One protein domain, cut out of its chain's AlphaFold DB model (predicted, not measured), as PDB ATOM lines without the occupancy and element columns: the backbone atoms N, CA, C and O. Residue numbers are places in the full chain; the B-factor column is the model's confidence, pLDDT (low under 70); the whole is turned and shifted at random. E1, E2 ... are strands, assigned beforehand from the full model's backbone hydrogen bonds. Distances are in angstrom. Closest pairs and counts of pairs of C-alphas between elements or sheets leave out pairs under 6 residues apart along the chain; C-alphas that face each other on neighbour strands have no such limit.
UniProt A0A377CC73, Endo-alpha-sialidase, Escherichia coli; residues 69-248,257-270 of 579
ATOM      1  N   SER A  69      17.104 -18.164 -14.246       98.69
ATOM      2  CA  SER A  69      17.664 -16.937 -14.823       98.69
ATOM      3  C   SER A  69      19.170 -16.865 -14.580       98.69
ATOM      4  O   SER A  69      19.653 -17.373 -13.568       98.69
ATOM      5  N   LEU A  70      19.905 -16.218 -15.485       98.75
ATOM      6  CA  LEU A  70      21.342 -15.957 -15.359       98.75
ATOM      7  C   LEU A  70      21.630 -14.462 -15.510       98.75
ATOM      8  O   LEU A  70      21.125 -13.817 -16.430       98.75
ATOM      9  N   ASN A  71      22.473 -13.928 -14.628       98.62
ATOM     10  CA  ASN A  71      22.990 -12.566 -14.715       98.62
ATOM     11  C   ASN A  71      24.422 -12.592 -15.239       98.62
ATOM     12  O   ASN A  71      25.280 -13.268 -14.667       98.62
ATOM     13  N   ILE A  72      24.670 -11.839 -16.305       98.31
ATOM     14  CA  ILE A  72      25.971 -11.709 -16.959       98.31
ATOM     15  C   ILE A  72      26.676 -10.474 -16.407       98.31
ATOM     16  O   ILE A  72      26.057  -9.419 -16.263       98.31
ATOM     17  N   ARG A  73      27.967 -10.610 -16.100       96.31
ATOM     18  CA  ARG A  73      28.827  -9.522 -15.618       96.31
ATOM     19  C   ARG A  73      29.770  -9.026 -16.711       96.31
ATOM     20  O   ARG A  73      29.953  -9.693 -17.726       96.31
ATOM     21  N   ASP A  74      30.420  -7.898 -16.456       95.19
ATOM     22  CA  ASP A  74      31.432  -7.347 -17.355       95.19
ATOM     23  C   ASP A  74      32.563  -8.350 -17.632       95.19
ATOM     24  O   ASP A  74      33.022  -9.061 -16.727       95.19
ATOM     25  N   GLY A  75      33.032  -8.378 -18.882       94.81
ATOM     26  CA  GLY A  75      34.248  -9.095 -19.273       94.81
ATOM     27  C   GLY A  75      34.122 -10.614 -19.412       94.81
ATOM     28  O   GLY A  75      35.138 -11.269 -19.635       94.81
ATOM     29  N   VAL A  76      32.930 -11.198 -19.239       97.12
ATOM     30  CA  VAL A  76      32.764 -12.660 -19.246       97.12
ATOM     31  C   VAL A  76      32.489 -13.214 -20.646       97.12
ATOM     32  O   VAL A  76      31.611 -12.729 -21.354       97.12
ATOM     33  N   SER A  77      33.187 -14.285 -21.017       98.06
ATOM     34  CA  SER A  77      32.944 -15.084 -22.218       98.06
ATOM     35  C   SER A  77      32.312 -16.423 -21.851       98.06
ATOM     36  O   SER A  77      32.946 -17.271 -21.224       98.06
ATOM     37  N   ILE A  78      31.069 -16.634 -22.282       98.50
ATOM     38  CA  ILE A  78      30.321 -17.883 -22.124       98.50
ATOM     39  C   ILE A  78      30.251 -18.585 -23.475       98.50
ATOM     40  O   ILE A  78      29.625 -18.097 -24.415       98.50
ATOM     41  N   ILE A  79      30.872 -19.758 -23.563       98.56
ATOM     42  CA  ILE A  79      31.023 -20.487 -24.820       98.56
ATOM     43  C   ILE A  79      30.463 -21.900 -24.680       98.56
ATOM     44  O   ILE A  79      30.909 -22.697 -23.850       98.56
ATOM     45  N   GLY A  80      29.485 -22.224 -25.522       98.50
ATOM     46  CA  GLY A  80      28.958 -23.577 -25.659       98.50
ATOM     47  C   GLY A  80      29.734 -24.447 -26.651       98.50
ATOM     48  O   GLY A  80      30.710 -24.034 -27.280       98.50
ATOM     49  N   SER A  81      29.264 -25.680 -26.837       98.12
ATOM     50  CA  SER A  81      29.847 -26.642 -27.787       98.12
ATOM     51  C   SER A  81      29.205 -26.600 -29.187       98.12
ATOM     52  O   SER A  81      29.680 -27.260 -30.108       98.12
ATOM     53  N   GLY A  82      28.136 -25.824 -29.368       97.44
ATOM     54  CA  GLY A  82      27.394 -25.630 -30.615       97.44
ATOM     55  C   GLY A  82      25.900 -25.369 -30.368       97.44
ATOM     56  O   GLY A  82      25.356 -25.791 -29.349       97.44
ATOM     57  N   TYR A  83      25.216 -24.736 -31.331       96.44
ATOM     58  CA  TYR A  83      23.815 -24.267 -31.221       96.44
ATOM     59  C   TYR A  83      22.800 -25.312 -30.763       96.44
ATOM     60  O   TYR A  83      21.829 -24.980 -30.098       96.44
ATOM     61  N   THR A  84      23.008 -26.569 -31.144       95.62
ATOM     62  CA  THR A  84      22.124 -27.688 -30.795       95.62
ATOM     63  C   THR A  84      22.824 -28.730 -29.927       95.62
ATOM     64  O   THR A  84      22.245 -29.771 -29.642       95.62
ATOM     65  N   GLN A  85      24.084 -28.488 -29.554       98.19
ATOM     66  CA  GLN A  85      24.883 -29.396 -28.728       98.19
ATOM     67  C   GLN A  85      24.827 -28.988 -27.254       98.19
ATOM     68  O   GLN A  85      24.715 -29.841 -26.378       98.19
ATOM     69  N   THR A  86      24.866 -27.684 -26.989       98.62
ATOM     70  CA  THR A  86      24.685 -27.108 -25.657       98.62
ATOM     71  C   THR A  86      23.365 -26.357 -25.635       98.62
ATOM     72  O   THR A  86      23.215 -25.382 -26.366       98.62
ATOM     73  N   THR A  87      22.418 -26.795 -24.806       98.62
ATOM     74  CA  THR A  87      21.126 -26.119 -24.630       98.62
ATOM     75  C   THR A  87      20.989 -25.636 -23.196       98.62
ATOM     76  O   THR A  87      20.980 -26.440 -22.269       98.62
ATOM     77  N   LEU A  88      20.837 -24.330 -23.015       98.75
ATOM     78  CA  LEU A  88      20.323 -23.756 -21.780       98.75
ATOM     79  C   LEU A  88      18.802 -23.769 -21.883       98.75
ATOM     80  O   LEU A  88      18.235 -23.103 -22.749       98.75
ATOM     81  N   LYS A  89      18.133 -24.541 -21.029       98.69
ATOM     82  CA  LYS A  89      16.678 -24.696 -21.074       98.69
ATOM     83  C   LYS A  89      16.029 -24.125 -19.822       98.69
ATOM     84  O   LYS A  89      16.254 -24.612 -18.717       98.69
ATOM     85  N   GLN A  90      15.212 -23.094 -19.989       98.56
ATOM     86  CA  GLN A  90      14.562 -22.448 -18.862       98.56
ATOM     87  C   GLN A  90      13.536 -23.394 -18.233       98.56
ATOM     88  O   GLN A  90      12.797 -24.068 -18.938       98.56
ATOM     89  N   ILE A  91      13.453 -23.474 -16.913       98.69
ATOM     90  CA  ILE A  91      12.519 -24.358 -16.214       98.69
ATOM     91  C   ILE A  91      11.079 -23.866 -16.452       98.69
ATOM     92  O   ILE A  91      10.809 -22.663 -16.461       98.69
ATOM     93  N   VAL A  92      10.147 -24.797 -16.667       98.44
ATOM     94  CA  VAL A  92       8.711 -24.499 -16.810       98.44
ATOM     95  C   VAL A  92       8.183 -23.820 -15.542       98.44
ATOM     96  O   VAL A  92       8.487 -24.259 -14.435       98.44
ATOM     97  N   GLY A  93       7.383 -22.763 -15.697       98.12
ATOM     98  CA  GLY A  93       6.848 -21.968 -14.591       98.12
ATOM     99  C   GLY A  93       7.783 -20.869 -14.069       98.12
ATOM    100  O   GLY A  93       7.390 -20.143 -13.158       98.12
ATOM    101  N   THR A  94       8.980 -20.702 -14.647       98.44
ATOM    102  CA  THR A  94       9.935 -19.649 -14.255       98.44
ATOM    103  C   THR A  94       9.382 -18.245 -14.501       98.44
ATOM    104  O   THR A  94       9.524 -17.383 -13.641       98.44
ATOM    105  N   ASN A  95       8.737 -18.013 -15.652       98.31
ATOM    106  CA  ASN A  95       8.069 -16.743 -15.982       98.31
ATOM    107  C   ASN A  95       8.944 -15.469 -15.829       98.31
ATOM    108  O   ASN A  95       8.424 -14.383 -15.563       98.31
ATOM    109  N   ALA A  96      10.261 -15.582 -16.018       98.38
ATOM    110  CA  ALA A  96      11.229 -14.496 -15.855       98.38
ATOM    111  C   ALA A  96      12.170 -14.405 -17.063       98.38
ATOM    112  O   ALA A  96      12.262 -15.342 -17.856       98.38
ATOM    113  N   THR A  97      12.880 -13.285 -17.211       98.75
ATOM    114  CA  THR A  97      13.902 -13.147 -18.257       98.75
ATOM    115  C   THR A  97      14.996 -14.200 -18.068       98.75
ATOM    116  O   THR A  97      15.520 -14.362 -16.964       98.75
ATOM    117  N   ALA A  98      15.320 -14.932 -19.133       98.75
ATOM    118  CA  ALA A  98      16.287 -16.020 -19.096       98.75
ATOM    119  C   ALA A  98      17.711 -15.503 -18.845       98.75
ATOM    120  O   ALA A  98      18.364 -15.945 -17.900       98.75
ATOM    121  N   VAL A  99      18.189 -14.543 -19.635       98.81
ATOM    122  CA  VAL A  99      19.525 -13.958 -19.454       98.81
ATOM    123  C   VAL A  99      19.438 -12.441 -19.366       98.81
ATOM    124  O   VAL A  99      18.885 -11.793 -20.253       98.81
ATOM    125  N   ILE A 100      20.011 -11.880 -18.302       98.81
ATOM    126  CA  ILE A 100      20.093 -10.438 -18.061       98.81
ATOM    127  C   ILE A 100      21.567 -10.037 -18.109       98.81
ATOM    128  O   ILE A 100      22.371 -10.509 -17.307       98.81
ATOM    129  N   ALA A 101      21.925  -9.164 -19.043       97.81
ATOM    130  CA  ALA A 101      23.282  -8.679 -19.250       97.81
ATOM    131  C   ALA A 101      23.312  -7.150 -19.189       97.81
ATOM    132  O   ALA A 101      23.370  -6.464 -20.209       97.81
ATOM    133  N   ASN A 102      23.293  -6.617 -17.968       96.06
ATOM    134  CA  ASN A 102      23.595  -5.208 -17.706       96.06
ATOM    135  C   ASN A 102      25.116  -5.040 -17.595       96.06
ATOM    136  O   ASN A 102      25.634  -4.739 -16.519       96.06
ATOM    137  N   ALA A 103      25.814  -5.375 -18.681       94.12
ATOM    138  CA  ALA A 103      27.246  -5.622 -18.673       94.12
ATOM    139  C   ALA A 103      27.936  -5.181 -19.965       94.12
ATOM    140  O   ALA A 103      27.337  -5.187 -21.042       94.12
ATOM    141  N   ASN A 104      29.221  -4.859 -19.855       93.44
ATOM    142  CA  ASN A 104      30.089  -4.483 -20.965       93.44
ATOM    143  C   ASN A 104      31.097  -5.586 -21.307       93.44
ATOM    144  O   ASN A 104      31.514  -6.351 -20.438       93.44
ATOM    145  N   ASN A 105      31.581  -5.606 -22.550       93.31
ATOM    146  CA  ASN A 105      32.709  -6.451 -22.964       93.31
ATOM    147  C   ASN A 105      32.489  -7.952 -22.701       93.31
ATOM    148  O   ASN A 105      33.404  -8.634 -22.251       93.31
ATOM    149  N   PHE A 106      31.276  -8.458 -22.935       96.31
ATOM    150  CA  PHE A 106      30.928  -9.863 -22.700       96.31
ATOM    151  C   PHE A 106      30.671 -10.625 -24.004       96.31
ATOM    152  O   PHE A 106      30.373 -10.046 -25.051       96.31
ATOM    153  N   GLU A 107      30.734 -11.949 -23.931       98.06
ATOM    154  CA  GLU A 107      30.459 -12.843 -25.050       98.06
ATOM    155  C   GLU A 107      29.504 -13.970 -24.637       98.06
ATOM    156  O   GLU A 107      29.665 -14.578 -23.579       98.06
ATOM    157  N   ILE A 108      28.526 -14.280 -25.492       98.56
ATOM    158  CA  ILE A 108      27.709 -15.497 -25.395       98.56
ATOM    159  C   ILE A 108      27.673 -16.152 -26.772       98.56
ATOM    160  O   ILE A 108      27.009 -15.652 -27.684       98.56
ATOM    161  N   THR A 109      28.380 -17.268 -26.945       98.69
ATOM    162  CA  THR A 109      28.516 -17.904 -28.261       98.69
ATOM    163  C   THR A 109      28.356 -19.420 -28.229       98.69
ATOM    164  O   THR A 109      28.558 -20.090 -27.214       98.69
ATOM    165  N   LYS A 110      27.987 -19.989 -29.384       98.25
ATOM    166  CA  LYS A 110      27.968 -21.442 -29.646       98.25
ATOM    167  C   LYS A 110      27.050 -22.242 -28.716       98.25
ATOM    168  O   LYS A 110      27.358 -23.381 -28.374       98.25
ATOM    169  N   LEU A 111      25.896 -21.702 -28.345       98.69
ATOM    170  CA  LEU A 111      24.883 -22.426 -27.570       98.69
ATOM    171  C   LEU A 111      23.467 -22.107 -28.044       98.69
ATOM    172  O   LEU A 111      23.245 -21.153 -28.793       98.69
ATOM    173  N   GLY A 112      22.525 -22.945 -27.626       98.75
ATOM    174  CA  GLY A 112      21.096 -22.711 -27.742       98.75
ATOM    175  C   GLY A 112      20.492 -22.279 -26.410       98.75
ATOM    176  O   GLY A 112      20.888 -22.781 -25.360       98.75
ATOM    177  N   ILE A 113      19.511 -21.385 -26.458       98.81
ATOM    178  CA  ILE A 113      18.658 -21.015 -25.330       98.81
ATOM    179  C   ILE A 113      17.209 -21.340 -25.712       98.81
ATOM    180  O   ILE A 113      16.695 -20.830 -26.707       98.81
ATOM    181  N   ASP A 114      16.561 -22.199 -24.928       98.69
ATOM    182  CA  ASP A 114      15.142 -22.558 -25.036       98.69
ATOM    183  C   ASP A 114      14.427 -22.047 -23.785       98.69
ATOM    184  O   ASP A 114      14.693 -22.519 -22.679       98.69
ATOM    185  N   CYS A 115      13.533 -21.074 -23.941       98.75
ATOM    186  CA  CYS A 115      12.852 -20.455 -22.801       98.75
ATOM    187  C   CYS A 115      11.535 -21.155 -22.424       98.75
ATOM    188  O   CYS A 115      10.792 -20.649 -21.585       98.75
ATOM    189  N   ASN A 116      11.241 -22.330 -22.996       98.00
ATOM    190  CA  ASN A 116      10.082 -23.154 -22.639       98.00
ATOM    191  C   ASN A 116       8.728 -22.409 -22.710       98.00
ATOM    192  O   ASN A 116       7.823 -22.678 -21.917       98.00
ATOM    193  N   TYR A 117       8.561 -21.478 -23.659       98.31
ATOM    194  CA  TYR A 117       7.282 -20.801 -23.904       98.31
ATOM    195  C   TYR A 117       6.165 -21.809 -24.171       98.31
ATOM    196  O   TYR A 117       5.212 -21.877 -23.402       98.31
ATOM    197  N   PHE A 118       6.310 -22.653 -25.190       97.75
ATOM    198  CA  PHE A 118       5.448 -23.804 -25.428       97.75
ATOM    199  C   PHE A 118       6.070 -25.082 -24.867       97.75
ATOM    200  O   PHE A 118       7.258 -25.347 -25.068       97.75
ATOM    201  N   THR A 119       5.248 -25.918 -24.231       95.56
ATOM    202  CA  THR A 119       5.618 -27.301 -23.870       95.56
ATOM    203  C   THR A 119       5.201 -28.314 -24.941       95.56
ATOM    204  O   THR A 119       5.605 -29.474 -24.892       95.56
ATOM    205  N   SER A 120       4.377 -27.889 -25.901       91.69
ATOM    206  CA  SER A 120       3.930 -28.651 -27.072       91.69
ATOM    207  C   SER A 120       4.374 -27.967 -28.371       91.69
ATOM    208  O   SER A 120       4.962 -26.890 -28.349       91.69
ATOM    209  N   ALA A 121       4.063 -28.545 -29.534       91.69
ATOM    210  CA  ALA A 121       4.269 -27.834 -30.796       91.69
ATOM    211  C   ALA A 121       3.399 -26.561 -30.849       91.69
ATOM    212  O   ALA A 121       2.236 -26.602 -30.436       91.69
ATOM    213  N   TRP A 122       3.935 -25.467 -31.397       92.06
ATOM    214  CA  TRP A 122       3.251 -24.166 -31.507       92.06
ATOM    215  C   TRP A 122       1.900 -24.251 -32.244       92.06
ATOM    216  O   TRP A 122       0.969 -23.515 -31.933       92.06
ATOM    217  N   ASN A 123       1.775 -25.171 -33.206       89.88
ATOM    218  CA  ASN A 123       0.587 -25.363 -34.043       89.88
ATOM    219  C   ASN A 123      -0.397 -26.411 -33.499       89.88
ATOM    220  O   ASN A 123      -1.366 -26.751 -34.189       89.88
ATOM    221  N   SER A 124      -0.165 -26.934 -32.293       91.00
ATOM    222  CA  SER A 124      -1.098 -27.855 -31.630       91.00
ATOM    223  C   SER A 124      -2.475 -27.200 -31.488       91.00
ATOM    224  O   SER A 124      -2.559 -25.995 -31.272       91.00
ATOM    225  N   ALA A 125      -3.557 -27.978 -31.605       83.88
ATOM    226  CA  ALA A 125      -4.929 -27.447 -31.567       83.88
ATOM    227  C   ALA A 125      -5.243 -26.651 -30.285       83.88
ATOM    228  O   ALA A 125      -5.985 -25.677 -30.331       83.88
ATOM    229  N   SER A 126      -4.626 -27.045 -29.168       85.12
ATOM    230  CA  SER A 126      -4.558 -26.271 -27.932       85.12
ATOM    231  C   SER A 126      -3.083 -26.050 -27.612       85.12
ATOM    232  O   SER A 126      -2.374 -27.014 -27.319       85.12
ATOM    233  N   GLY A 127      -2.603 -24.811 -27.724       83.88
ATOM    234  CA  GLY A 127      -1.215 -24.478 -27.407       83.88
ATOM    235  C   GLY A 127      -0.990 -24.515 -25.898       83.88
ATOM    236  O   GLY A 127      -1.527 -23.671 -25.185       83.88
ATOM    237  N   THR A 128      -0.199 -25.471 -25.404       93.31
ATOM    238  CA  THR A 128       0.137 -25.550 -23.975       93.31
ATOM    239  C   THR A 128       1.380 -24.720 -23.689       93.31
ATOM    240  O   THR A 128       2.440 -24.948 -24.280       93.31
ATOM    241  N   LEU A 129       1.240 -23.758 -22.778       96.44
ATOM    242  CA  LEU A 129       2.324 -22.873 -22.369       96.44
ATOM    243  C   LEU A 129       3.081 -23.452 -21.167       96.44
ATOM    244  O   LEU A 129       2.463 -23.935 -20.221       96.44
ATOM    245  N   GLY A 130       4.410 -23.381 -21.204       97.56
ATOM    246  CA  GLY A 130       5.281 -23.659 -20.062       97.56
ATOM    247  C   GLY A 130       5.613 -22.394 -19.275       97.56
ATOM    248  O   GLY A 130       5.421 -22.342 -18.062       97.56
ATOM    249  N   ASN A 131       6.076 -21.359 -19.973       98.44
ATOM    250  CA  ASN A 131       6.292 -20.014 -19.445       98.44
ATOM    251  C   ASN A 131       5.366 -19.031 -20.167       98.44
ATOM    252  O   ASN A 131       5.100 -19.184 -21.350       98.44
ATOM    253  N   THR A 132       4.855 -18.025 -19.466       97.56
ATOM    254  CA  THR A 132       3.865 -17.059 -19.988       97.56
ATOM    255  C   THR A 132       4.416 -15.638 -20.100       97.56
ATOM    256  O   THR A 132       3.838 -14.801 -20.791       97.56
ATOM    257  N   THR A 133       5.556 -15.374 -19.463       97.81
ATOM    258  CA  THR A 133       6.269 -14.091 -19.463       97.81
ATOM    259  C   THR A 133       7.779 -14.323 -19.424       97.81
ATOM    260  O   THR A 133       8.232 -15.444 -19.188       97.81
ATOM    261  N   GLY A 134       8.554 -13.252 -19.618       98.25
ATOM    262  CA  GLY A 134      10.018 -13.275 -19.563       98.25
ATOM    263  C   GLY A 134      10.666 -13.192 -20.943       98.25
ATOM    264  O   GLY A 134      10.227 -13.848 -21.888       98.25
ATOM    265  N   ASN A 135      11.700 -12.358 -21.057       98.75
ATOM    266  CA  ASN A 135      12.473 -12.204 -22.290       98.75
ATOM    267  C   ASN A 135      13.534 -13.310 -22.411       98.75
ATOM    268  O   ASN A 135      13.919 -13.923 -21.417       98.75
ATOM    269  N   GLY A 136      14.038 -13.554 -23.617       98.75
ATOM    270  CA  GLY A 136      15.151 -14.482 -23.824       98.75
ATOM    271  C   GLY A 136      16.463 -13.852 -23.363       98.75
ATOM    272  O   GLY A 136      17.119 -14.351 -22.451       98.75
ATOM    273  N   LEU A 137      16.796 -12.709 -23.955       98.69
ATOM    274  CA  LEU A 137      17.910 -11.853 -23.569       98.69
ATOM    275  C   LEU A 137      17.404 -10.441 -23.265       98.69
ATOM    276  O   LEU A 137      16.651  -9.863 -24.051       98.69
ATOM    277  N   GLU A 138      17.887  -9.856 -22.176       98.62
ATOM    278  CA  GLU A 138      17.831  -8.416 -21.932       98.62
ATOM    279  C   GLU A 138      19.259  -7.897 -21.764       98.62
ATOM    280  O   GLU A 138      19.962  -8.300 -20.840       98.62
ATOM    281  N   VAL A 139      19.702  -7.047 -22.688       98.44
ATOM    282  CA  VAL A 139      21.084  -6.566 -22.772       98.44
ATOM    283  C   VAL A 139      21.096  -5.050 -22.648       98.44
ATOM    284  O   VAL A 139      20.417  -4.357 -23.406       98.44
ATOM    285  N   GLN A 140      21.889  -4.532 -21.715       96.69
ATOM    286  CA  GLN A 140      22.122  -3.105 -21.539       96.69
ATOM    287  C   GLN A 140      23.594  -2.864 -21.185       96.69
ATOM    288  O   GLN A 140      23.988  -2.880 -20.022       96.69
ATOM    289  N   GLY A 141      24.409  -2.636 -22.208       93.06
ATOM    290  CA  GLY A 141      25.830  -2.323 -22.075       93.06
ATOM    291  C   GLY A 141      26.490  -2.171 -23.442       93.06
ATOM    292  O   GLY A 141      25.807  -2.135 -24.466       93.06
ATOM    293  N   PHE A 142      27.813  -2.065 -23.462       92.69
ATOM    294  CA  PHE A 142      28.615  -1.849 -24.666       92.69
ATOM    295  C   PHE A 142      29.579  -3.019 -24.940       92.69
ATOM    296  O   PHE A 142      29.948  -3.757 -24.031       92.69
ATOM    297  N   GLY A 143      30.032  -3.175 -26.188       91.75
ATOM    298  CA  GLY A 143      31.114  -4.105 -26.542       91.75
ATOM    299  C   GLY A 143      30.808  -5.588 -26.376       91.75
ATOM    300  O   GLY A 143      31.648  -6.325 -25.883       91.75
ATOM    301  N   PHE A 144      29.626  -6.050 -26.774       95.56
ATOM    302  CA  PHE A 144      29.247  -7.456 -26.622       95.56
ATOM    303  C   PHE A 144      29.251  -8.239 -27.940       95.56
ATOM    304  O   PHE A 144      28.946  -7.699 -29.002       95.56
ATOM    305  N   THR A 145      29.522  -9.541 -27.846       97.94
ATOM    306  CA  THR A 145      29.394 -10.488 -28.963       97.94
ATOM    307  C   THR A 145      28.365 -11.556 -28.620       97.94
ATOM    308  O   THR A 145      28.501 -12.264 -27.622       97.94
ATOM    309  N   ILE A 146      27.338 -11.708 -29.453       98.62
ATOM    310  CA  ILE A 146      26.305 -12.735 -29.278       98.62
ATOM    311  C   ILE A 146      26.185 -13.544 -30.567       98.62
ATOM    312  O   ILE A 146      25.912 -12.986 -31.625       98.62
ATOM    313  N   ASP A 147      26.367 -14.861 -30.475       98.75
ATOM    314  CA  ASP A 147      26.232 -15.809 -31.592       98.75
ATOM    315  C   ASP A 147      25.536 -17.081 -31.094       98.75
ATOM    316  O   ASP A 147      26.186 -18.025 -30.627       98.75
ATOM    317  N   ILE A 148      24.198 -17.077 -31.105       98.75
ATOM    318  CA  ILE A 148      23.386 -18.121 -30.459       98.75
ATOM    319  C   ILE A 148      22.163 -18.551 -31.275       98.75
ATOM    320  O   ILE A 148      21.659 -17.840 -32.151       98.75
ATOM    321  N   LEU A 149      21.641 -19.721 -30.906       98.81
ATOM    322  CA  LEU A 149      20.273 -20.131 -31.205       98.81
ATOM    323  C   LEU A 149      19.352 -19.705 -30.045       98.81
ATOM    324  O   LEU A 149      19.615 -20.065 -28.905       98.81
ATOM    325  N   LEU A 150      18.264 -18.983 -30.308       98.75
ATOM    326  CA  LEU A 150      17.330 -18.496 -29.286       98.75
ATOM    327  C   LEU A 150      15.891 -18.841 -29.664       98.75
ATOM    328  O   LEU A 150      15.362 -18.309 -30.634       98.75
ATOM    329  N   ASN A 151      15.247 -19.730 -28.917       97.88
ATOM    330  CA  ASN A 151      13.934 -20.251 -29.278       97.88
ATOM    331  C   ASN A 151      12.946 -20.225 -28.118       97.88
ATOM    332  O   ASN A 151      13.331 -20.280 -26.948       97.88
ATOM    333  N   ASN A 152      11.665 -20.280 -28.490       98.31
ATOM    334  CA  ASN A 152      10.575 -20.650 -27.598       98.31
ATOM    335  C   ASN A 152      10.487 -19.708 -26.387       98.31
ATOM    336  O   ASN A 152      10.559 -20.139 -25.237       98.31
ATOM    337  N   VAL A 153      10.374 -18.409 -26.665       98.81
ATOM    338  CA  VAL A 153      10.417 -17.315 -25.684       98.81
ATOM    339  C   VAL A 153       9.034 -16.699 -25.519       98.81
ATOM    340  O   VAL A 153       8.397 -16.360 -26.507       98.81
ATOM    341  N   ALA A 154       8.557 -16.539 -24.283       98.50
ATOM    342  CA  ALA A 154       7.212 -16.015 -24.032       98.50
ATOM    343  C   ALA A 154       7.130 -14.486 -24.212       98.50
ATOM    344  O   ALA A 154       6.115 -13.956 -24.662       98.50
ATOM    345  N   GLY A 155       8.204 -13.775 -23.863       98.62
ATOM    346  CA  GLY A 155       8.380 -12.339 -24.064       98.62
ATOM    347  C   GLY A 155       9.130 -11.998 -25.351       98.62
ATOM    348  O   GLY A 155       8.968 -12.658 -26.381       98.62
ATOM    349  N   VAL A 156       9.935 -10.932 -25.285       98.81
ATOM    350  CA  VAL A 156      10.824 -10.517 -26.377       98.81
ATOM    351  C   VAL A 156      11.975 -11.513 -26.468       98.81
ATOM    352  O   VAL A 156      12.540 -11.881 -25.440       98.81
ATOM    353  N   GLY A 157      12.344 -11.940 -27.675       98.75
ATOM    354  CA  GLY A 157      13.506 -12.798 -27.899       98.75
ATOM    355  C   GLY A 157      14.769 -12.150 -27.338       98.75
ATOM    356  O   GLY A 157      15.245 -12.564 -26.287       98.75
ATOM    357  N   ALA A 158      15.279 -11.109 -27.991       98.75
ATOM    358  CA  ALA A 158      16.417 -10.335 -27.500       98.75
ATOM    359  C   ALA A 158      16.120  -8.832 -27.497       98.75
ATOM    360  O   ALA A 158      15.800  -8.253 -28.536       98.75
ATOM    361  N   TRP A 159      16.247  -8.196 -26.332       98.69
ATOM    362  CA  TRP A 159      16.052  -6.761 -26.160       98.69
ATOM    363  C   TRP A 159      17.373  -6.075 -25.813       98.69
ATOM    364  O   TRP A 159      17.865  -6.177 -24.691       98.69
ATOM    365  N   PHE A 160      17.926  -5.358 -26.787       98.50
ATOM    366  CA  PHE A 160      19.116  -4.523 -26.651       98.50
ATOM    367  C   PHE A 160      18.685  -3.097 -26.322       98.50
ATOM    368  O   PHE A 160      18.188  -2.363 -27.178       98.50
ATOM    369  N   LYS A 161      18.804  -2.730 -25.052       97.81
ATOM    370  CA  LYS A 161      18.374  -1.439 -24.517       97.81
ATOM    371  C   LYS A 161      19.494  -0.426 -24.673       97.81
ATOM    372  O   LYS A 161      20.669  -0.771 -24.592       97.81
ATOM    373  N   ASN A 162      19.127   0.844 -24.822       94.38
ATOM    374  CA  ASN A 162      20.101   1.927 -24.828       94.38
ATOM    375  C   ASN A 162      20.875   1.954 -23.486       94.38
ATOM    376  O   ASN A 162      20.253   2.163 -22.437       94.38
ATOM    377  N   PRO A 163      22.205   1.749 -23.483       92.81
ATOM    378  CA  PRO A 163      23.010   1.810 -22.262       92.81
ATOM    379  C   PRO A 163      23.282   3.244 -21.775       92.81
ATOM    380  O   PRO A 163      23.860   3.425 -20.707       92.81
ATOM    381  N   GLY A 164      22.852   4.263 -22.523       90.19
ATOM    382  CA  GLY A 164      23.137   5.668 -22.253       90.19
ATOM    383  C   GLY A 164      24.297   6.199 -23.106       90.19
ATOM    384  O   GLY A 164      24.678   5.573 -24.096       90.19
ATOM    385  N   PRO A 165      24.839   7.384 -22.773       85.31
ATOM    386  CA  PRO A 165      25.937   7.978 -23.525       85.31
ATOM    387  C   PRO A 165      27.213   7.138 -23.405       85.31
ATOM    388  O   PRO A 165      27.618   6.754 -22.308       85.31
ATOM    389  N   GLU A 166      27.867   6.891 -24.539       74.44
ATOM    390  CA  GLU A 166      29.179   6.250 -24.562       74.44
ATOM    391  C   GLU A 166      30.239   7.189 -23.969       74.44
ATOM    392  O   GLU A 166      30.295   8.381 -24.285       74.44
ATOM    393  N   ASN A 167      31.131   6.648 -23.141       72.88
ATOM    394  CA  ASN A 167      32.340   7.357 -22.752       72.88
ATOM    395  C   ASN A 167      33.413   7.179 -23.837       72.88
ATOM    396  O   ASN A 167      34.153   6.194 -23.820       72.88
ATOM    397  N   SER A 168      33.557   8.151 -24.741       67.62
ATOM    398  CA  SER A 168      34.514   8.089 -25.859       67.62
ATOM    399  C   SER A 168      35.984   7.893 -25.440       67.62
ATOM    400  O   SER A 168      36.810   7.504 -26.262       67.62
ATOM    401  N   ALA A 169      36.341   8.129 -24.170       66.38
ATOM    402  CA  ALA A 169      37.688   7.863 -23.659       66.38
ATOM    403  C   ALA A 169      37.959   6.369 -23.387       66.38
ATOM    404  O   ALA A 169      39.117   5.974 -23.259       66.38
ATOM    405  N   SER A 170      36.916   5.536 -23.299       65.25
ATOM    406  CA  SER A 170      37.016   4.139 -22.851       65.25
ATOM    407  C   SER A 170      37.317   3.112 -23.952       65.25
ATOM    408  O   SER A 170      37.512   1.948 -23.619       65.25
ATOM    409  N   ARG A 171      37.440   3.534 -25.227       66.00
ATOM    410  CA  ARG A 171      37.706   2.665 -26.400       66.00
ATOM    411  C   ARG A 171      36.915   1.353 -26.326       66.00
ATOM    412  O   ARG A 171      37.502   0.281 -26.185       66.00
ATOM    413  N   ILE A 172      35.590   1.447 -26.386       68.38
ATOM    414  CA  ILE A 172      34.745   0.262 -26.256       68.38
ATOM    415  C   ILE A 172      34.702  -0.499 -27.583       68.38
ATOM    416  O   ILE A 172      34.730   0.095 -28.661       68.38
ATOM    417  N   ALA A 173      34.676  -1.830 -27.504       77.62
ATOM    418  CA  ALA A 173      34.493  -2.664 -28.678       77.62
ATOM    419  C   ALA A 173      33.121  -2.399 -29.321       77.62
ATOM    420  O   ALA A 173      32.137  -2.082 -28.649       77.62
ATOM    421  N   VAL A 174      33.057  -2.562 -30.637       85.69
ATOM    422  CA  VAL A 174      31.796  -2.569 -31.377       85.69
ATOM    423  C   VAL A 174      31.041  -3.857 -31.044       85.69
ATOM    424  O   VAL A 174      31.666  -4.912 -30.934       85.69
ATOM    425  N   TYR A 175      29.716  -3.793 -30.882       93.06
ATOM    426  CA  TYR A 175      28.930  -5.013 -30.689       93.06
ATOM    427  C   TYR A 175      28.691  -5.770 -32.004       93.06
ATOM    428  O   TYR A 175      28.502  -5.162 -33.062       93.06
ATOM    429  N   ASP A 176      28.634  -7.099 -31.915       96.56
ATOM    430  CA  ASP A 176      28.324  -8.016 -33.018       96.56
ATOM    431  C   ASP A 176      27.203  -8.973 -32.591       96.56
ATOM    432  O   ASP A 176      27.345  -9.749 -31.640       96.56
ATOM    433  N   ILE A 177      26.066  -8.896 -33.288       98.19
ATOM    434  CA  ILE A 177      24.883  -9.712 -33.012       98.19
ATOM    435  C   ILE A 177      24.635 -10.695 -34.157       98.19
ATOM    436  O   ILE A 177      24.439 -10.319 -35.317       98.19
ATOM    437  N   SER A 178      24.539 -11.969 -33.791       98.56
ATOM    438  CA  SER A 178      24.097 -13.076 -34.624       98.56
ATOM    439  C   SER A 178      23.119 -13.952 -33.846       98.56
ATOM    440  O   SER A 178      23.480 -14.664 -32.910       98.56
ATOM    441  N   ILE A 179      21.841 -13.883 -34.211       98.69
ATOM    442  CA  ILE A 179      20.783 -14.646 -33.543       98.69
ATOM    443  C   ILE A 179      19.971 -15.398 -34.587       98.69
ATOM    444  O   ILE A 179      19.436 -14.833 -35.541       98.69
ATOM    445  N   VAL A 180      19.852 -16.704 -34.387       98.50
ATOM    446  CA  VAL A 180      18.920 -17.551 -35.131       98.50
ATOM    447  C   VAL A 180      17.875 -18.035 -34.150       98.50
ATOM    448  O   VAL A 180      18.221 -18.467 -33.059       98.50
ATOM    449  N   GLY A 181      16.601 -17.975 -34.502       97.88
ATOM    450  CA  GLY A 181      15.571 -18.236 -33.521       97.88
ATOM    451  C   GLY A 181      14.156 -18.249 -34.057       97.88
ATOM    452  O   GLY A 181      13.868 -17.749 -35.146       97.88
ATOM    453  N   ARG A 182      13.248 -18.845 -33.292       97.50
ATOM    454  CA  ARG A 182      11.821 -18.876 -33.607       97.50
ATOM    455  C   ARG A 182      10.954 -19.072 -32.371       97.50
ATOM    456  O   ARG A 182      11.427 -19.565 -31.350       97.50
ATOM    457  N   ASP A 183       9.670 -18.778 -32.549       98.00
ATOM    458  CA  ASP A 183       8.613 -18.922 -31.545       98.00
ATOM    459  C   ASP A 183       8.786 -17.922 -30.400       98.00
ATOM    460  O   ASP A 183       9.229 -18.272 -29.308       98.00
ATOM    461  N   PHE A 184       8.440 -16.663 -30.678       98.56
ATOM    462  CA  PHE A 184       8.482 -15.572 -29.702       98.56
ATOM    463  C   PHE A 184       7.061 -15.079 -29.434       98.56
ATOM    464  O   PHE A 184       6.336 -14.763 -30.376       98.56
ATOM    465  N   GLY A 185       6.640 -15.004 -28.173       98.25
ATOM    466  CA  GLY A 185       5.327 -14.471 -27.802       98.25
ATOM    467  C   GLY A 185       5.230 -12.953 -27.989       98.25
ATOM    468  O   GLY A 185       4.129 -12.427 -28.171       98.25
ATOM    469  N   LYS A 186       6.374 -12.254 -28.004       98.50
ATOM    470  CA  LYS A 186       6.524 -10.836 -28.375       98.50
ATOM    471  C   LYS A 186       7.546 -10.685 -29.508       98.50
ATOM    472  O   LYS A 186       7.659 -11.584 -30.343       98.50
ATOM    473  N   GLU A 187       8.207  -9.532 -29.606       98.75
ATOM    474  CA  GLU A 187       9.171  -9.247 -30.666       98.75
ATOM    475  C   GLU A 187      10.316 -10.262 -30.663       98.75
ATOM    476  O   GLU A 187      10.720 -10.756 -29.614       98.75
ATOM    477  N   GLY A 188      10.874 -10.574 -31.829       98.62
ATOM    478  CA  GLY A 188      12.051 -11.436 -31.904       98.62
ATOM    479  C   GLY A 188      13.313 -10.703 -31.453       98.62
ATOM    480  O   GLY A 188      14.029 -11.181 -30.576       98.62
ATOM    481  N   ILE A 189      13.577  -9.528 -32.030       98.81
ATOM    482  CA  ILE A 189      14.713  -8.671 -31.668       98.81
ATOM    483  C   ILE A 189      14.259  -7.213 -31.584       98.81
ATOM    484  O   ILE A 189      13.596  -6.713 -32.493       98.81
ATOM    485  N   ILE A 190      14.679  -6.510 -30.534       98.81
ATOM    486  CA  ILE A 190      14.561  -5.054 -30.415       98.81
ATOM    487  C   ILE A 190      15.951  -4.467 -30.178       98.81
ATOM    488  O   ILE A 190      16.616  -4.865 -29.225       98.81
ATOM    489  N   ILE A 191      16.365  -3.503 -31.005       98.44
ATOM    490  CA  ILE A 191      17.616  -2.754 -30.843       98.44
ATOM    491  C   ILE A 191      17.303  -1.277 -30.627       98.44
ATOM    492  O   ILE A 191      16.895  -0.585 -31.554       98.44
ATOM    493  N   GLN A 192      17.527  -0.806 -29.403       97.44
ATOM    494  CA  GLN A 192      17.449   0.600 -28.991       97.44
ATOM    495  C   GLN A 192      18.825   1.212 -28.706       97.44
ATOM    496  O   GLN A 192      18.945   2.400 -28.411       97.44
ATOM    497  N   GLY A 193      19.874   0.397 -28.771       92.56
ATOM    498  CA  GLY A 193      21.257   0.817 -28.632       92.56
ATOM    499  C   GLY A 193      22.171  -0.341 -28.211       92.56
ATOM    500  O   GLY A 193      21.687  -1.460 -28.026       92.56
ATOM    501  N   PRO A 194      23.474  -0.066 -28.030       91.12
ATOM    502  CA  PRO A 194      24.122   1.215 -28.331       91.12
ATOM    503  C   PRO A 194      24.171   1.523 -29.840       91.12
ATOM    504  O   PRO A 194      23.794   0.703 -30.678       91.12
ATOM    505  N   ASN A 195      24.579   2.744 -30.189       89.25
ATOM    506  CA  ASN A 195      24.819   3.119 -31.584       89.25
ATOM    507  C   ASN A 195      26.109   2.482 -32.113       89.25
ATOM    508  O   ASN A 195      26.975   2.093 -31.334       89.25
ATOM    509  N   ASP A 196      26.220   2.424 -33.438       84.12
ATOM    510  CA  ASP A 196      27.443   2.078 -34.163       84.12
ATOM    511  C   ASP A 196      27.961   0.663 -33.856       84.12
ATOM    512  O   ASP A 196      29.143   0.446 -33.593       84.12
ATOM    513  N   GLY A 197      27.062  -0.324 -33.953       88.81
ATOM    514  CA  GLY A 197      27.442  -1.733 -34.051       88.81
ATOM    515  C   GLY A 197      26.703  -2.498 -35.129       88.81
ATOM    516  O   GLY A 197      26.084  -1.896 -36.004       88.81
ATOM    517  N   MET A 198      26.837  -3.824 -35.122       93.56
ATOM    518  CA  MET A 198      26.451  -4.657 -36.255       93.56
ATOM    519  C   MET A 198      25.435  -5.729 -35.863       93.56
ATOM    520  O   MET A 198      25.689  -6.577 -35.006       93.56
ATOM    521  N   LEU A 199      24.309  -5.752 -36.577       96.75
ATOM    522  CA  LEU A 199      23.441  -6.923 -36.656       96.75
ATOM    523  C   LEU A 199      23.915  -7.773 -37.834       96.75
ATOM    524  O   LEU A 199      23.413  -7.655 -38.952       96.75
ATOM    525  N   ARG A 200      24.928  -8.608 -37.592       96.56
ATOM    526  CA  ARG A 200      25.601  -9.397 -38.632       96.56
ATOM    527  C   ARG A 200      24.674 -10.437 -39.245       96.56
ATOM    528  O   ARG A 200      24.765 -10.723 -40.439       96.56
ATOM    529  N   LYS A 201      23.828 -11.047 -38.413       97.75
ATOM    530  CA  LYS A 201      22.972 -12.164 -38.808       97.75
ATOM    531  C   LYS A 201      21.706 -12.229 -37.949       97.75
ATOM    532  O   LYS A 201      21.788 -12.338 -36.733       97.75
ATOM    533  N   ALA A 202      20.526 -12.257 -38.567       98.25
ATOM    534  CA  ALA A 202      19.274 -12.486 -37.837       98.25
ATOM    535  C   ALA A 202      18.306 -13.384 -38.612       98.25
ATOM    536  O   ALA A 202      17.818 -12.986 -39.659       98.25
ATOM    537  N   TRP A 203      18.025 -14.596 -38.125       98.25
ATOM    538  CA  TRP A 203      17.041 -15.507 -38.734       98.25
ATOM    539  C   TRP A 203      15.917 -15.732 -37.738       98.25
ATOM    540  O   TRP A 203      16.039 -16.590 -36.869       98.25
ATOM    541  N   ILE A 204      14.855 -14.940 -37.846       98.50
ATOM    542  CA  ILE A 204      13.824 -14.793 -36.817       98.50
ATOM    543  C   ILE A 204      12.468 -15.241 -37.360       98.50
ATOM    544  O   ILE A 204      11.918 -14.661 -38.298       98.50
ATOM    545  N   GLY A 205      11.924 -16.296 -36.763       97.44
ATOM    546  CA  GLY A 205      10.648 -16.885 -37.153       97.44
ATOM    547  C   GLY A 205       9.533 -16.686 -36.144       97.44
ATOM    548  O   GLY A 205       9.758 -16.857 -34.949       97.44
ATOM    549  N   ARG A 206       8.306 -16.464 -36.625       97.44
ATOM    550  CA  ARG A 206       7.081 -16.547 -35.806       97.44
ATOM    551  C   ARG A 206       7.158 -15.686 -34.540       97.44
ATOM    552  O   ARG A 206       6.872 -16.158 -33.441       97.44
ATOM    553  N   ALA A 207       7.593 -14.437 -34.694       98.19
ATOM    554  CA  ALA A 207       7.473 -13.461 -33.620       98.19
ATOM    555  C   ALA A 207       6.013 -13.036 -33.441       98.19
ATOM    556  O   ALA A 207       5.245 -12.969 -34.408       98.19
ATOM    557  N   GLY A 208       5.631 -12.773 -32.197       97.81
ATOM    558  CA  GLY A 208       4.249 -12.533 -31.810       97.81
ATOM    559  C   GLY A 208       3.337 -13.744 -31.996       97.81
ATOM    560  O   GLY A 208       2.162 -13.551 -32.305       97.81
ATOM    561  N   ILE A 209       3.842 -14.977 -31.868       96.88
ATOM    562  CA  ILE A 209       3.001 -16.175 -31.964       96.88
ATOM    563  C   ILE A 209       2.194 -16.371 -30.673       96.88
ATOM    564  O   ILE A 209       2.736 -16.498 -29.572       96.88
ATOM    565  N   LEU A 210       0.870 -16.406 -30.811       96.88
ATOM    566  CA  LEU A 210      -0.055 -16.722 -29.725       96.88
ATOM    567  C   LEU A 210      -0.311 -18.241 -29.662       96.88
ATOM    568  O   LEU A 210      -0.207 -18.921 -30.686       96.88
ATOM    569  N   PRO A 211      -0.679 -18.808 -28.501       95.44
ATOM    570  CA  PRO A 211      -1.197 -20.171 -28.453       95.44
ATOM    571  C   PRO A 211      -2.525 -20.267 -29.210       95.44
ATOM    572  O   PRO A 211      -3.348 -19.351 -29.176       95.44
ATOM    573  N   ARG A 212      -2.781 -21.404 -29.859       94.44
ATOM    574  CA  ARG A 212      -4.125 -21.712 -30.364       94.44
ATOM    575  C   ARG A 212      -5.064 -22.012 -29.183       94.44
ATOM    576  O   ARG A 212      -4.624 -22.685 -28.247       94.44
ATOM    577  N   PRO A 213      -6.316 -21.512 -29.201       94.56
ATOM    578  CA  PRO A 213      -6.999 -20.890 -30.345       94.56
ATOM    579  C   PRO A 213      -6.809 -19.367 -30.496       94.56
ATOM    580  O   PRO A 213      -7.267 -18.810 -31.484       94.56
ATOM    581  N   ALA A 214      -6.125 -18.666 -29.583       95.38
ATOM    582  CA  ALA A 214      -6.002 -17.202 -29.653       95.38
ATOM    583  C   ALA A 214      -5.350 -16.701 -30.960       95.38
ATOM    584  O   ALA A 214      -5.782 -15.694 -31.518       95.38
ATOM    585  N   ALA A 215      -4.366 -17.433 -31.497       95.25
ATOM    586  CA  ALA A 215      -3.736 -17.120 -32.788       95.25
ATOM    587  C   ALA A 215      -4.682 -17.186 -34.000       95.25
ATOM    588  O   ALA A 215      -4.334 -16.715 -35.080       95.25
ATOM    589  N   GLU A 216      -5.854 -17.803 -33.858       95.38
ATOM    590  CA  GLU A 216      -6.808 -17.982 -34.955       95.38
ATOM    591  C   GLU A 216      -7.670 -16.734 -35.193       95.38
ATOM    592  O   GLU A 216      -8.281 -16.603 -36.252       95.38
ATOM    593  N   THR A 217      -7.711 -15.809 -34.232       95.56
ATOM    594  CA  THR A 217      -8.584 -14.624 -34.288       95.56
ATOM    595  C   THR A 217      -7.905 -13.332 -33.843       95.56
ATOM    596  O   THR A 217      -8.517 -12.269 -33.932       95.56
ATOM    597  N   ALA A 218      -6.672 -13.386 -33.333       95.06
ATOM    598  CA  ALA A 218      -5.985 -12.220 -32.787       95.06
ATOM    599  C   ALA A 218      -4.515 -12.140 -33.212       95.06
ATOM    600  O   ALA A 218      -3.833 -13.150 -33.387       95.06
ATOM    601  N   ALA A 219      -4.030 -10.905 -33.323       95.12
ATOM    602  CA  ALA A 219      -2.611 -10.588 -33.383       95.12
ATOM    603  C   ALA A 219      -2.079 -10.321 -31.967       95.12
ATOM    604  O   ALA A 219      -2.786  -9.784 -31.110       95.12
ATOM    605  N   ALA A 220      -0.822 -10.676 -31.715       97.00
ATOM    606  CA  ALA A 220      -0.144 -10.318 -30.478       97.00
ATOM    607  C   ALA A 220       0.130  -8.807 -30.422       97.00
ATOM    608  O   ALA A 220       0.506  -8.192 -31.420       97.00
ATOM    609  N   THR A 221       0.006  -8.228 -29.228       97.31
ATOM    610  CA  THR A 221       0.319  -6.820 -28.955       97.31
ATOM    611  C   THR A 221       1.683  -6.661 -28.290       97.31
ATOM    612  O   THR A 221       2.088  -7.477 -27.449       97.31
ATOM    613  N   SER A 222       2.394  -5.607 -28.680       97.81
ATOM    614  CA  SER A 222       3.703  -5.262 -28.138       97.81
ATOM    615  C   SER A 222       3.599  -4.802 -26.685       97.81
ATOM    616  O   SER A 222       2.672  -4.085 -26.308       97.81
ATOM    617  N   VAL A 223       4.579  -5.199 -25.871       95.31
ATOM    618  CA  VAL A 223       4.759  -4.677 -24.503       95.31
ATOM    619  C   VAL A 223       5.718  -3.488 -24.456       95.31
ATOM    620  O   VAL A 223       5.714  -2.747 -23.478       95.31
ATOM    621  N   VAL A 224       6.523  -3.292 -25.507       97.31
ATOM    622  CA  VAL A 224       7.487  -2.184 -25.618       97.31
ATOM    623  C   VAL A 224       6.856  -0.991 -26.337       97.31
ATOM    624  O   VAL A 224       7.070   0.156 -25.950       97.31
ATOM    625  N   TYR A 225       6.020  -1.251 -27.343       97.44
ATOM    626  CA  TYR A 225       5.353  -0.235 -28.153       97.44
ATOM    627  C   TYR A 225       3.845  -0.262 -27.895       97.44
ATOM    628  O   TYR A 225       3.093  -0.947 -28.587       97.44
ATOM    629  N   ALA A 226       3.396   0.480 -26.880       94.62
ATOM    630  CA  ALA A 226       1.994   0.493 -26.462       94.62
ATOM    631  C   ALA A 226       1.029   0.742 -27.640       94.62
ATOM    632  O   ALA A 226       1.198   1.683 -28.415       94.62
ATOM    633  N   GLY A 227       0.013  -0.116 -27.767       92.62
ATOM    634  CA  GLY A 227      -0.996  -0.048 -28.831       92.62
ATOM    635  C   GLY A 227      -0.559  -0.613 -30.189       92.62
ATOM    636  O   GLY A 227      -1.385  -0.680 -31.093       92.62
ATOM    637  N   ALA A 228       0.697  -1.043 -30.344       96.25
ATOM    638  CA  ALA A 228       1.174  -1.664 -31.576       96.25
ATOM    639  C   ALA A 228       1.019  -3.194 -31.561       96.25
ATOM    640  O   ALA A 228       1.098  -3.847 -30.517       96.25
ATOM    641  N   GLU A 229       0.853  -3.767 -32.751       96.69
ATOM    642  CA  GLU A 229       1.064  -5.194 -33.002       96.69
ATOM    643  C   GLU A 229       2.552  -5.560 -32.814       96.69
ATOM    644  O   GLU A 229       3.433  -4.704 -32.938       96.69
ATOM    645  N   VAL A 230       2.831  -6.830 -32.516       98.19
ATOM    646  CA  VAL A 230       4.201  -7.345 -32.369       98.19
ATOM    647  C   VAL A 230       4.909  -7.444 -33.720       98.19
ATOM    648  O   VAL A 230       4.429  -8.112 -34.637       98.19
ATOM    649  N   ASP A 231       6.099  -6.856 -33.794       98.31
ATOM    650  CA  ASP A 231       6.996  -6.912 -34.949       98.31
ATOM    651  C   ASP A 231       8.093  -7.985 -34.761       98.31
ATOM    652  O   ASP A 231       8.440  -8.333 -33.637       98.31
ATOM    653  N   SER A 232       8.688  -8.522 -35.832       98.12
ATOM    654  CA  SER A 232       9.771  -9.518 -35.693       98.12
ATOM    655  C   SER A 232      11.093  -8.889 -35.271       98.12
ATOM    656  O   SER A 232      11.669  -9.292 -34.261       98.12
ATOM    657  N   ILE A 233      11.588  -7.919 -36.036       98.69
ATOM    658  CA  ILE A 233      12.817  -7.186 -35.726       98.69
ATOM    659  C   ILE A 233      12.510  -5.694 -35.753       98.69
ATOM    660  O   ILE A 233      11.983  -5.191 -36.749       98.69
ATOM    661  N   VAL A 234      12.869  -4.992 -34.678       98.75
ATOM    662  CA  VAL A 234      12.703  -3.543 -34.556       98.75
ATOM    663  C   VAL A 234      14.041  -2.878 -34.264       98.75
ATOM    664  O   VAL A 234      14.688  -3.204 -33.272       98.75
ATOM    665  N   ILE A 235      14.424  -1.916 -35.100       98.25
ATOM    666  CA  ILE A 235      15.520  -0.983 -34.817       98.25
ATOM    667  C   ILE A 235      14.892   0.361 -34.465       98.25
ATOM    668  O   ILE A 235      14.150   0.931 -35.263       98.25
ATOM    669  N   ASP A 236      15.148   0.845 -33.259       98.00
ATOM    670  CA  ASP A 236      14.436   1.972 -32.671       98.00
ATOM    671  C   ASP A 236      15.415   3.007 -32.117       98.00
ATOM    672  O   ASP A 236      15.992   2.826 -31.051       98.00
ATOM    673  N   GLY A 237      15.618   4.097 -32.858       95.69
ATOM    674  CA  GLY A 237      16.504   5.181 -32.421       95.69
ATOM    675  C   GLY A 237      17.996   4.821 -32.389       95.69
ATOM    676  O   GLY A 237      18.771   5.551 -31.771       95.69
ATOM    677  N   ALA A 238      18.391   3.711 -33.021       93.62
ATOM    678  CA  ALA A 238      19.764   3.222 -33.066       93.62
ATOM    679  C   ALA A 238      20.310   3.174 -34.500       93.62
ATOM    680  O   ALA A 238      19.610   2.789 -35.438       93.62
ATOM    681  N   ASN A 239      21.585   3.519 -34.661       92.44
ATOM    682  CA  ASN A 239      22.336   3.390 -35.905       92.44
ATOM    683  C   ASN A 239      23.064   2.048 -35.915       92.44
ATOM    684  O   ASN A 239      23.917   1.809 -35.058       92.44
ATOM    685  N   VAL A 240      22.720   1.186 -36.871       90.62
ATOM    686  CA  VAL A 240      23.182  -0.206 -36.904       90.62
ATOM    687  C   VAL A 240      23.644  -0.564 -38.311       90.62
ATOM    688  O   VAL A 240      22.955  -0.291 -39.294       90.62
ATOM    689  N   GLU A 241      24.798  -1.216 -38.401       93.25
ATOM    690  CA  GLU A 241      25.261  -1.857 -39.626       93.25
ATOM    691  C   GLU A 241      24.497  -3.166 -39.849       93.25
ATOM    692  O   GLU A 241      24.421  -4.021 -38.958       93.25
ATOM    693  N   ILE A 242      23.919  -3.328 -41.039       93.75
ATOM    694  CA  ILE A 242      23.042  -4.463 -41.345       93.75
ATOM    695  C   ILE A 242      23.786  -5.510 -42.168       93.75
ATOM    696  O   ILE A 242      24.218  -5.246 -43.290       93.75
ATOM    697  N   GLY A 243      23.893  -6.716 -41.612       95.44
ATOM    698  CA  GLY A 243      24.273  -7.926 -42.332       95.44
ATOM    699  C   GLY A 243      23.057  -8.642 -42.925       95.44
ATOM    700  O   GLY A 243      22.110  -8.013 -43.396       95.44
ATOM    701  N   ASP A 244      23.073  -9.972 -42.929       96.75
ATOM    702  CA  ASP A 244      21.975 -10.748 -43.507       96.75
ATOM    703  C   ASP A 244      20.852 -10.976 -42.494       96.75
ATOM    704  O   ASP A 244      21.055 -11.465 -41.380       96.75
ATOM    705  N   ILE A 245      19.632 -10.652 -42.902       97.94
ATOM    706  CA  ILE A 245      18.433 -10.772 -42.083       97.94
ATOM    707  C   ILE A 245      17.402 -11.598 -42.845       97.94
ATOM    708  O   ILE A 245      17.111 -11.338 -44.008       97.94
ATOM    709  N   HIS A 246      16.799 -12.574 -42.177       98.19
ATOM    710  CA  HIS A 246      15.636 -13.304 -42.655       98.19
ATOM    711  C   HIS A 246      14.585 -13.352 -41.558       98.19
ATOM    712  O   HIS A 246      14.787 -13.919 -40.488       98.19
ATOM    713  N   THR A 247      13.433 -12.770 -41.847       97.81
ATOM    714  CA  THR A 247      12.252 -12.839 -40.997       97.81
ATOM    715  C   THR A 247      11.168 -13.639 -41.701       97.81
ATOM    716  O   THR A 247      10.960 -13.481 -42.907       97.81
ATOM    717  N   TYR A 248      10.493 -14.529 -40.972       95.62
ATOM    718  CA  TYR A 248       9.389 -15.297 -41.541       95.62
ATOM    719  C   TYR A 248       8.213 -15.459 -40.583       95.62
ATOM    720  O   TYR A 248       8.397 -15.579 -39.370       95.62
ATOM    721  N   ARG A 257      11.077  -3.566 -38.945       98.44
ATOM    722  CA  ARG A 257      10.627  -2.190 -38.714       98.44
ATOM    723  C   ARG A 257      11.758  -1.295 -38.222       98.44
ATOM    724  O   ARG A 257      12.509  -1.676 -37.328       98.44
ATOM    725  N   THR A 258      11.816  -0.073 -38.745       98.31
ATOM    726  CA  THR A 258      12.550   1.020 -38.097       98.31
ATOM    727  C   THR A 258      11.590   1.956 -37.367       98.31
ATOM    728  O   THR A 258      10.439   2.131 -37.777       98.31
ATOM    729  N   ARG A 259      12.055   2.564 -36.275       97.75
ATOM    730  CA  ARG A 259      11.339   3.587 -35.503       97.75
ATOM    731  C   ARG A 259      12.297   4.720 -35.143       97.75
ATOM    732  O   ARG A 259      13.483   4.484 -34.935       97.75
ATOM    733  N   ASN A 260      11.766   5.938 -35.041       96.31
ATOM    734  CA  ASN A 260      12.545   7.146 -34.756       96.31
ATOM    735  C   ASN A 260      13.670   7.369 -35.789       96.31
ATOM    736  O   ASN A 260      13.468   7.147 -36.983       96.31
ATOM    737  N   THR A 261      14.821   7.886 -35.361       95.56
ATOM    738  CA  THR A 261      15.970   8.143 -36.237       95.56
ATOM    739  C   THR A 261      16.861   6.912 -36.285       95.56
ATOM    740  O   THR A 261      17.381   6.492 -35.256       95.56
ATOM    741  N   VAL A 262      17.039   6.348 -37.478       95.94
ATOM    742  CA  VAL A 262      17.814   5.120 -37.696       95.94
ATOM    743  C   VAL A 262      18.665   5.278 -38.948       95.94
ATOM    744  O   VAL A 262      18.150   5.594 -40.020       95.94
ATOM    745  N   ARG A 263      19.965   5.014 -38.836       94.06
ATOM    746  CA  ARG A 263      20.822   4.739 -39.990       94.06
ATOM    747  C   ARG A 263      20.763   3.258 -40.318       94.06
ATOM    748  O   ARG A 263      21.040   2.437 -39.445       94.06
ATOM    749  N   LEU A 264      20.483   2.942 -41.579       93.56
ATOM    750  CA  LEU A 264      20.754   1.624 -42.150       93.56
ATOM    751  C   LEU A 264      21.918   1.717 -43.137       93.56
ATOM    752  O   LEU A 264      22.129   2.754 -43.774       93.56
ATOM    753  N   SER A 265      22.644   0.617 -43.290       90.19
ATOM    754  CA  SER A 265      23.626   0.437 -44.350       90.19
ATOM    755  C   SER A 265      23.221  -0.703 -45.272       90.19
ATOM    756  O   SER A 265      22.750  -1.755 -44.836       90.19
ATOM    757  N   GLU A 266      23.435  -0.517 -46.573       82.25
ATOM    758  CA  GLU A 266      23.278  -1.582 -47.563       82.25
ATOM    759  C   GLU A 266      24.498  -2.519 -47.534       82.25
ATOM    760  O   GLU A 266      25.255  -2.613 -48.499       82.25
ATOM    761  N   GLY A 267      24.722  -3.170 -46.389       83.19
ATOM    762  CA  GLY A 267      25.727  -4.218 -46.218       83.19
ATOM    763  C   GLY A 267      25.201  -5.576 -46.684       83.19
ATOM    764  O   GLY A 267      25.704  -6.147 -47.652       83.19
ATOM    765  N   GLY A 268      24.166  -6.084 -46.008       90.19
ATOM    766  CA  GLY A 268      23.515  -7.362 -46.310       90.19
ATOM    767  C   GLY A 268      22.076  -7.247 -46.822       90.19
ATOM    768  O   GLY A 268      21.579  -6.168 -47.159       90.19
ATOM    769  N   ARG A 269      21.403  -8.399 -46.941       95.38
ATOM    770  CA  ARG A 269      20.021  -8.490 -47.442       95.38
ATOM    771  C   ARG A 269      19.022  -8.630 -46.301       95.38
ATOM    772  O   ARG A 269      19.170  -9.507 -45.459       95.38
ATOM    773  N   ILE A 270      17.935  -7.864 -46.359       97.75
ATOM    774  CA  ILE A 270      16.779  -8.017 -45.473       97.75
ATOM    775  C   ILE A 270      15.688  -8.787 -46.218       97.75
ATOM    776  O   ILE A 270      15.015  -8.266 -47.109       97.75
TER     777      ILE A 270
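What this domain is: This is residues 69 to 248 and 257 to 270 of the 579 residues of the protein "Endo-alpha-sialidase" of Escherichia coli (UniProt A0A377CC73). With little regular structure, the chain winds in stacked turns, a solenoid and sandwich: branched sheet E1, E2 and even-numbered E4 to E12 faces sheet odd-numbered E3 to E13, both parallel. Long links 115 to 136, 161 to 175 and 208 to 232 leave the turns. Fourteen named strands, E1 to E14 in order, hold 76 of 194 printed residues, no named helix: all strand, compact, radius of gyration of the C-alphas 16.1 A, spans 55 by 34 by 27 A.

How they stand to each other: Find E1, residues 77 to 79, and E2, 86 to 90, on one side of E4, 107 to 114, with N 78 to O 107 and N 88 to O 112 at 2.8 A. E3, 99 to 101, neighbours E5, 137 to 139, N 101 to O 138 2.8 A.

Where its parts are: Start at C-alpha 77, (32.944, -15.084, -22.218); E10, residues 197 to 207, runs 23.2 A from first to last C-alpha; E14, residues 262 to 264, ends at C-alpha 264, (20.754, 1.624, -42.150).

The domain as a whole: Residues 249 to 256 are cut out, 13.5 A between C-alphas 248 and 257; residues 168 to 172 have pLDDT under 70.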